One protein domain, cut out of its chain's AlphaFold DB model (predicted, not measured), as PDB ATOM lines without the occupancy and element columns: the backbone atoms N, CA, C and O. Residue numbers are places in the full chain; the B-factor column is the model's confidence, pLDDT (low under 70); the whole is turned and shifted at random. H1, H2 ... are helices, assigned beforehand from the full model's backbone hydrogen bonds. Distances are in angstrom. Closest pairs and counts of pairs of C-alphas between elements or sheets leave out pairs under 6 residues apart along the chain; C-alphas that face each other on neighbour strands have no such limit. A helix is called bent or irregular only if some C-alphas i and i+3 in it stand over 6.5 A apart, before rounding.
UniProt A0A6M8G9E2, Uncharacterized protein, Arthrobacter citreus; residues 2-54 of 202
ATOM      1  N   ARG A   2     -21.291   4.886  -2.655       40.59
ATOM      2  CA  ARG A   2     -20.166   5.555  -3.360       40.59
ATOM      3  C   ARG A   2     -20.209   5.484  -4.901       40.59
ATOM      4  O   ARG A   2     -19.917   6.475  -5.554       40.59
ATOM      5  N   GLY A   3     -20.642   4.364  -5.490       45.81
ATOM      6  CA  GLY A   3     -20.714   4.222  -6.958       45.81
ATOM      7  C   GLY A   3     -21.747   5.130  -7.641       45.81
ATOM      8  O   GLY A   3     -21.494   5.639  -8.728       45.81
ATOM      9  N   LYS A   4     -22.880   5.407  -6.975       50.81
ATOM     10  CA  LYS A   4     -23.924   6.300  -7.510       50.81
ATOM     11  C   LYS A   4     -23.456   7.759  -7.545       50.81
ATOM     12  O   LYS A   4     -23.697   8.442  -8.531       50.81
ATOM     13  N   ALA A   5     -22.738   8.212  -6.515       51.84
ATOM     14  CA  ALA A   5     -22.168   9.561  -6.474       51.84
ATOM     15  C   ALA A   5     -21.099   9.771  -7.562       51.84
ATOM     16  O   ALA A   5     -21.111  10.794  -8.239       51.84
ATOM     17  N   LYS A   6     -20.240   8.766  -7.800       54.34
ATOM     18  CA  LYS A   6     -19.230   8.803  -8.871       54.34
ATOM     19  C   LYS A   6     -19.868   8.922 -10.262       54.34
ATOM     20  O   LYS A   6     -19.432   9.742 -11.059       54.34
ATOM     21  N   TYR A   7     -20.935   8.167 -10.532       57.34
ATOM     22  CA  TYR A   7     -21.647   8.227 -11.817       57.34
ATOM     23  C   TYR A   7     -22.350   9.576 -12.048       57.34
ATOM     24  O   TYR A   7     -22.295  10.130 -13.145       57.34
ATOM     25  N   VAL A   8     -22.959  10.146 -11.002       58.22
ATOM     26  CA  VAL A   8     -23.585  11.481 -11.050       58.22
ATOM     27  C   VAL A   8     -22.539  12.579 -11.277       58.22
ATOM     28  O   VAL A   8     -22.781  13.514 -12.034       58.22
ATOM     29  N   TYR A   9     -21.355  12.454 -10.674       55.00
ATOM     30  CA  TYR A   9     -20.258  13.396 -10.893       55.00
ATOM     31  C   TYR A   9     -19.726  13.335 -12.331       55.00
ATOM     32  O   TYR A   9     -19.609  14.371 -12.979       55.00
ATOM     33  N   ILE A  10     -19.471  12.130 -12.854       64.69
ATOM     34  CA  ILE A  10     -18.994  11.939 -14.233       64.69
ATOM     35  C   ILE A  10     -20.004  12.510 -15.232       64.69
ATOM     36  O   ILE A  10     -19.634  13.292 -16.102       64.69
ATOM     37  N   THR A  11     -21.291  12.192 -15.074       63.28
ATOM     38  CA  THR A  11     -22.346  12.724 -15.955       63.28
ATOM     39  C   THR A  11     -22.463  14.246 -15.872       63.28
ATOM     40  O   THR A  11     -22.670  14.899 -16.893       63.28
ATOM     41  N   HIS A  12     -22.283  14.841 -14.690       62.81
ATOM     42  CA  HIS A  12     -22.297  16.294 -14.542       62.81
ATOM     43  C   HIS A  12     -21.065  16.973 -15.160       62.81
ATOM     44  O   HIS A  12     -21.221  17.979 -15.848       62.81
ATOM     45  N   LYS A  13     -19.866  16.399 -14.980       68.62
ATOM     46  CA  LYS A  13     -18.619  16.870 -15.605       68.62
ATOM     47  C   LYS A  13     -18.726  16.837 -17.130       68.62
ATOM     48  O   LYS A  13     -18.534  17.864 -17.771       68.62
ATOM     49  N   VAL A  14     -19.147  15.701 -17.691       70.38
ATOM     50  CA  VAL A  14     -19.362  15.542 -19.140       70.38
ATOM     51  C   VAL A  14     -20.376  16.561 -19.655       70.38
ATOM     52  O   VAL A  14     -20.157  17.164 -20.702       70.38
ATOM     53  N   LYS A  15     -21.463  16.813 -18.911       73.19
ATOM     54  CA  LYS A  15     -22.455  17.826 -19.287       73.19
ATOM     55  C   LYS A  15     -21.845  19.229 -19.352       73.19
ATOM     56  O   LYS A  15     -22.072  19.914 -20.341       73.19
ATOM     57  N   ILE A  16     -21.089  19.642 -18.332       70.69
ATOM     58  CA  ILE A  16     -20.464  20.974 -18.282       70.69
ATOM     59  C   ILE A  16     -19.461  21.144 -19.426       70.69
ATOM     60  O   ILE A  16     -19.562  22.098 -20.196       70.69
ATOM     61  N   GLU A  17     -18.550  20.185 -19.597       74.69
ATOM     62  CA  GLU A  17     -17.550  20.225 -20.669       74.69
ATOM     63  C   GLU A  17     -18.202  20.259 -22.055       74.69
ATOM     64  O   GLU A  17     -17.743  20.972 -22.948       74.69
ATOM     65  N   SER A  18     -19.303  19.525 -22.232       71.69
ATOM     66  CA  SER A  18     -20.071  19.539 -23.478       71.69
ATOM     67  C   SER A  18     -20.717  20.902 -23.716       71.69
ATOM     68  O   SER A  18     -20.626  21.424 -24.823       71.69
ATOM     69  N   THR A  19     -21.313  21.521 -22.690       77.06
ATOM     70  CA  THR A  19     -21.914  22.857 -22.824       77.06
ATOM     71  C   THR A  19     -20.879  23.937 -23.133       77.06
ATOM     72  O   THR A  19     -21.128  24.768 -23.999       77.06
ATOM     73  N   GLU A  20     -19.697  23.886 -22.514       80.12
ATOM     74  CA  GLU A  20     -18.618  24.848 -22.773       80.12
ATOM     75  C   GLU A  20     -18.045  24.711 -24.190       80.12
ATOM     76  O   GLU A  20     -17.788  25.709 -24.865       80.12
ATOM     77  N   LYS A  21     -17.848  23.475 -24.670       84.12
ATOM     78  CA  LYS A  21     -17.411  23.226 -26.053       84.12
ATOM     79  C   LYS A  21     -18.439  23.741 -27.057       84.12
ATOM     80  O   LYS A  21     -18.067  24.348 -28.058       84.12
ATOM     81  N   LEU A  22     -19.720  23.541 -26.768       81.19
ATOM     82  CA  LEU A  22     -20.818  23.944 -27.637       81.19
ATOM     83  C   LEU A  22     -20.993  25.467 -27.685       81.19
ATOM     84  O   LEU A  22     -21.231  26.035 -28.748       81.19
ATOM     85  N   GLU A  23     -20.784  26.144 -26.558       80.19
ATOM     86  CA  GLU A  23     -20.764  27.605 -26.490       80.19
ATOM     87  C   GLU A  23     -19.585  28.200 -27.278       80.19
ATOM     88  O   GLU A  23     -19.772  29.139 -28.052       80.19
ATOM     89  N   LYS A  24     -18.388  27.605 -27.179       86.50
ATOM     90  CA  LYS A  24     -17.229  28.006 -28.000       86.50
ATOM     91  C   LYS A  24     -17.485  27.815 -29.498       86.50
ATOM     92  O   LYS A  24     -17.132  28.681 -30.293       86.50
ATOM     93  N   LEU A  25     -18.111  26.705 -29.893       80.69
ATOM     94  CA  LEU A  25     -18.473  26.447 -31.292       80.69
ATOM     95  C   LEU A  25     -19.537  27.426 -31.803       80.69
ATOM     96  O   LEU A  25     -19.428  27.906 -32.931       80.69
ATOM     97  N   SER A  26     -20.521  27.771 -30.972       84.75
ATOM     98  CA  SER A  26     -21.530  28.798 -31.265       84.75
ATOM     99  C   SER A  26     -20.876  30.152 -31.556       84.75
ATOM    100  O   SER A  26     -21.120  30.754 -32.602       84.75
ATOM    101  N   GLN A  27     -19.934  30.572 -30.707       80.88
ATOM    102  CA  GLN A  27     -19.186  31.818 -30.895       80.88
ATOM    103  C   GLN A  27     -18.336  31.823 -32.176       80.88
ATOM    104  O   GLN A  27     -18.290  32.835 -32.870       80.88
ATOM    105  N   LEU A  28     -17.680  30.706 -32.509       85.38
ATOM    106  CA  LEU A  28     -16.829  30.603 -33.703       85.38
ATOM    107  C   LEU A  28     -17.624  30.540 -35.011       85.38
ATOM    108  O   LEU A  28     -17.160  31.026 -36.039       85.38
ATOM    109  N   THR A  29     -18.803  29.920 -34.992       80.19
ATOM    110  CA  THR A  29     -19.609  29.674 -36.198       80.19
ATOM    111  C   THR A  29     -20.722  30.699 -36.408       80.19
ATOM    112  O   THR A  29     -21.328  30.715 -37.480       80.19
ATOM    113  N   GLY A  30     -21.005  31.534 -35.402       78.56
ATOM    114  CA  GLY A  30     -22.093  32.512 -35.412       78.56
ATOM    115  C   GLY A  30     -23.495  31.892 -35.378       78.56
ATOM    116  O   GLY A  30     -24.470  32.599 -35.618       78.56
ATOM    117  N   LYS A  31     -23.601  30.585 -35.116       83.62
ATOM    118  CA  LYS A  31     -24.860  29.830 -35.033       83.62
ATOM    119  C   LYS A  31     -25.233  29.593 -33.584       83.62
ATOM    120  O   LYS A  31     -24.362  29.442 -32.733       83.62
ATOM    121  N   THR A  32     -26.525  29.516 -33.300       84.19
ATOM    122  CA  THR A  32     -26.997  29.224 -31.947       84.19
ATOM    123  C   THR A  32     -26.640  27.797 -31.528       84.19
ATOM    124  O   THR A  32     -26.447  26.897 -32.346       84.19
ATOM    125  N   SER A  33     -26.575  27.570 -30.217       76.88
ATOM    126  CA  SER A  33     -26.327  26.246 -29.644       76.88
ATOM    127  C   SER A  33     -27.348  25.193 -30.095       76.88
ATOM    128  O   SER A  33     -26.985  24.038 -30.294       76.88
ATOM    129  N   ALA A  34     -28.608  25.591 -30.283       81.25
ATOM    130  CA  ALA A  34     -29.668  24.715 -30.772       81.25
ATOM    131  C   ALA A  34     -29.443  24.302 -32.235       81.25
ATOM    132  O   ALA A  34     -29.467  23.114 -32.534       81.25
ATOM    133  N   GLU A  35     -29.121  25.253 -33.116       77.69
ATOM    134  CA  GLU A  35     -28.850  24.976 -34.536       77.69
ATOM    135  C   GLU A  35     -27.618  24.082 -34.732       77.69
ATOM    136  O   GLU A  35     -27.564  23.282 -35.665       77.69
ATOM    137  N   LEU A  36     -26.605  24.209 -33.868       82.38
ATOM    138  CA  LEU A  36     -25.445  23.317 -33.883       82.38
ATOM    139  C   LEU A  36     -25.812  21.893 -33.460       82.38
ATOM    140  O   LEU A  36     -25.332  20.944 -34.071       82.38
ATOM    141  N   LEU A  37     -26.671  21.737 -32.447       82.25
ATOM    142  CA  LEU A  37     -27.151  20.420 -32.024       82.25
ATOM    143  C   LEU A  37     -28.022  19.765 -33.089       82.25
ATOM    144  O   LEU A  37     -27.837  18.584 -33.356       82.25
ATOM    145  N   GLU A  38     -28.932  20.515 -33.707       83.00
ATOM    146  CA  GLU A  38     -29.766  20.010 -34.801       83.00
ATOM    147  C   GLU A  38     -28.899  19.517 -35.961       83.00
ATOM    148  O   GLU A  38     -29.076  18.386 -36.395       83.00
ATOM    149  N   LYS A  39     -27.870  20.278 -36.355       83.12
ATOM    150  CA  LYS A  39     -26.918  19.840 -37.388       83.12
ATOM    151  C   LYS A  39     -26.123  18.603 -37.005       83.12
ATOM    152  O   LYS A  39     -25.983  17.710 -37.824       83.12
ATOM    153  N   MET A  40     -25.626  18.519 -35.773       80.94
ATOM    154  CA  MET A  40     -24.913  17.322 -35.310       80.94
ATOM    155  C   MET A  40     -25.827  16.088 -35.276       80.94
ATOM    156  O   MET A  40     -25.373  14.978 -35.536       80.94
ATOM    157  N   ILE A  41     -27.110  16.274 -34.950       81.00
ATOM    158  CA  ILE A  41     -28.115  15.208 -34.965       81.00
ATOM    159  C   ILE A  41     -28.421  14.790 -36.409       81.00
ATOM    160  O   ILE A  41     -28.446  13.596 -36.692       81.00
ATOM    161  N   GLU A  42     -28.612  15.747 -37.318       79.44
ATOM    162  CA  GLU A  42     -28.799  15.495 -38.752       79.44
ATOM    163  C   GLU A  42     -27.593  14.753 -39.346       79.44
ATOM    164  O   GLU A  42     -27.778  13.702 -39.949       79.44
ATOM    165  N   GLU A  43     -26.365  15.206 -39.071       79.81
ATOM    166  CA  GLU A  43     -25.119  14.546 -39.491       79.81
ATOM    167  C   GLU A  43     -25.000  13.122 -38.926       79.81
ATOM    168  O   GLU A  43     -24.569  12.211 -39.630       79.81
ATOM    169  N   MET A  44     -25.406  12.891 -37.671       73.88
ATOM    170  CA  MET A  44     -25.439  11.548 -37.084       73.88
ATOM    171  C   MET A  44     -26.436  10.624 -37.790       73.88
ATOM    172  O   MET A  44     -26.117   9.457 -38.026       73.88
ATOM    173  N   TYR A  45     -27.632  11.120 -38.113       69.19
ATOM    174  CA  TYR A  45     -28.641  10.335 -38.824       69.19
ATOM    175  C   TYR A  45     -28.240  10.085 -40.278       69.19
ATOM    176  O   TYR A  45     -28.385   8.961 -40.749       69.19
ATOM    177  N   GLU A  46     -27.679  11.076 -40.972       72.00
ATOM    178  CA  GLU A  46     -27.101  10.900 -42.307       72.00
ATOM    179  C   GLU A  46     -25.966   9.871 -42.283       72.00
ATOM    180  O   GLU A  46     -25.914   8.985 -43.135       72.00
ATOM    181  N   PHE A  47     -25.095   9.925 -41.271       65.25
ATOM    182  CA  PHE A  47     -24.032   8.943 -41.092       65.25
ATOM    183  C   PHE A  47     -24.593   7.536 -40.860       65.25
ATOM    184  O   PHE A  47     -24.144   6.615 -41.527       65.25
ATOM    185  N   GLN A  48     -25.600   7.360 -39.996       63.41
ATOM    186  CA  GLN A  48     -26.240   6.058 -39.745       63.41
ATOM    187  C   GLN A  48     -27.000   5.505 -40.955       63.41
ATOM    188  O   GLN A  48     -26.969   4.300 -41.194       63.41
ATOM    189  N   ILE A  49     -27.666   6.362 -41.731       61.56
ATOM    190  CA  ILE A  49     -28.347   5.958 -42.967       61.56
ATOM    191  C   ILE A  49     -27.314   5.475 -43.995       61.56
ATOM    192  O   ILE A  49     -27.486   4.400 -44.564       61.56
ATOM    193  N   ASN A  50     -26.200   6.196 -44.146       61.19
ATOM    194  CA  ASN A  50     -25.089   5.793 -45.013       61.19
ATOM    195  C   ASN A  50     -24.341   4.552 -44.483       61.19
ATOM    196  O   ASN A  50     -23.847   3.746 -45.267       61.19
ATOM    197  N   GLN A  51     -24.266   4.360 -43.160       54.78
ATOM    198  CA  GLN A  51     -23.650   3.181 -42.541       54.78
ATOM    199  C   GLN A  51     -24.479   1.918 -42.784       54.78
ATOM    200  O   GLN A  51     -23.904   0.881 -43.094       54.78
ATOM    201  N   ASN A  52     -25.810   2.014 -42.739       54.59
ATOM    202  CA  ASN A  52     -26.711   0.901 -43.055       54.59
ATOM    203  C   ASN A  52     -26.678   0.507 -44.546       54.59
ATOM    204  O   ASN A  52     -26.997  -0.632 -44.878       54.59
ATOM    205  N   GLU A  53     -26.251   1.399 -45.448       50.00
ATOM    206  CA  GLU A  53     -25.923   1.039 -46.839       50.00
ATOM    207  C   GLU A  53     -24.546   0.353 -46.974       50.00
ATOM    208  O   GLU A  53     -24.302  -0.359 -47.951       50.00
ATOM    209  N   PHE A  54     -23.664   0.499 -45.978       46.44
ATOM    210  CA  PHE A  54     -22.309  -0.069 -45.925       46.44
ATOM    211  C   PHE A  54     -22.139  -1.228 -44.922       46.44
ATOM    212  O   PHE A  54     -21.027  -1.742 -44.779       46.44
TER     213      PHE A  54
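AT A GLANCE: This is residues 2 to 54 of the 202 residues of an uncharacterized protein of Arthrobacter citreus (UniProt A0A6M8G9E2). Two long helices, H1 and H2, meet at one end of each and spread from that corner as a wide V, close to an L. The end of H1 and the start of H2 make the corner, and the two free arms run away from it with no contact between them. The printed part has 53 residues with two named helices, H1 then H2, and no named strand, and its class is all helix. It is flat, with spans of 44 by 33 by 12 A, and only just extended, close to loose, with a radius of gyration of the C-alphas of 15.3 A.

HOW THE PARTS SIT: The longest helix is H1, residues 2 to 29. It touches H2, residues 33 to 53, with residues 22 to 26 alone, and H2 touches it with residues 33 to 36 alone. The closest C-alphas of the two are those of Ser 26 and Ser 33, 5.7 A apart. Their lines are about perpendicular, at 78 degrees, and their centres are 20.4 A apart. Residues 2 to 18 of H1 stand free, and so do residues 38 to 54, of which 38 to 53 belong to H2. In H1 and H2 every O i to N i+4 pair is within hydrogen-bond range.

IN THESE COORDINATES: H1 has 28 residues and measures 40.7 A from C-alpha 2 at (-20.166, 5.555, -3.360) to C-alpha 29 at (-19.609, 29.674, -36.198). H2 has 21 residues and measures 30.5 A from its first to its last C-alpha; C-alpha 53 is at (-25.923, 1.039, -46.839). Neither helix is bent.

THE WHOLE: The two C-alphas farthest apart are those of Arg 2 and Glu 53, at 44.1 A. The printed part has no cut, and the link from H1 to H2, 3 residues, is tight. The mean pLDDT of the printed part is 70.6; residues 2 to 13, residue 45 and residues 47 to 54 are under 70.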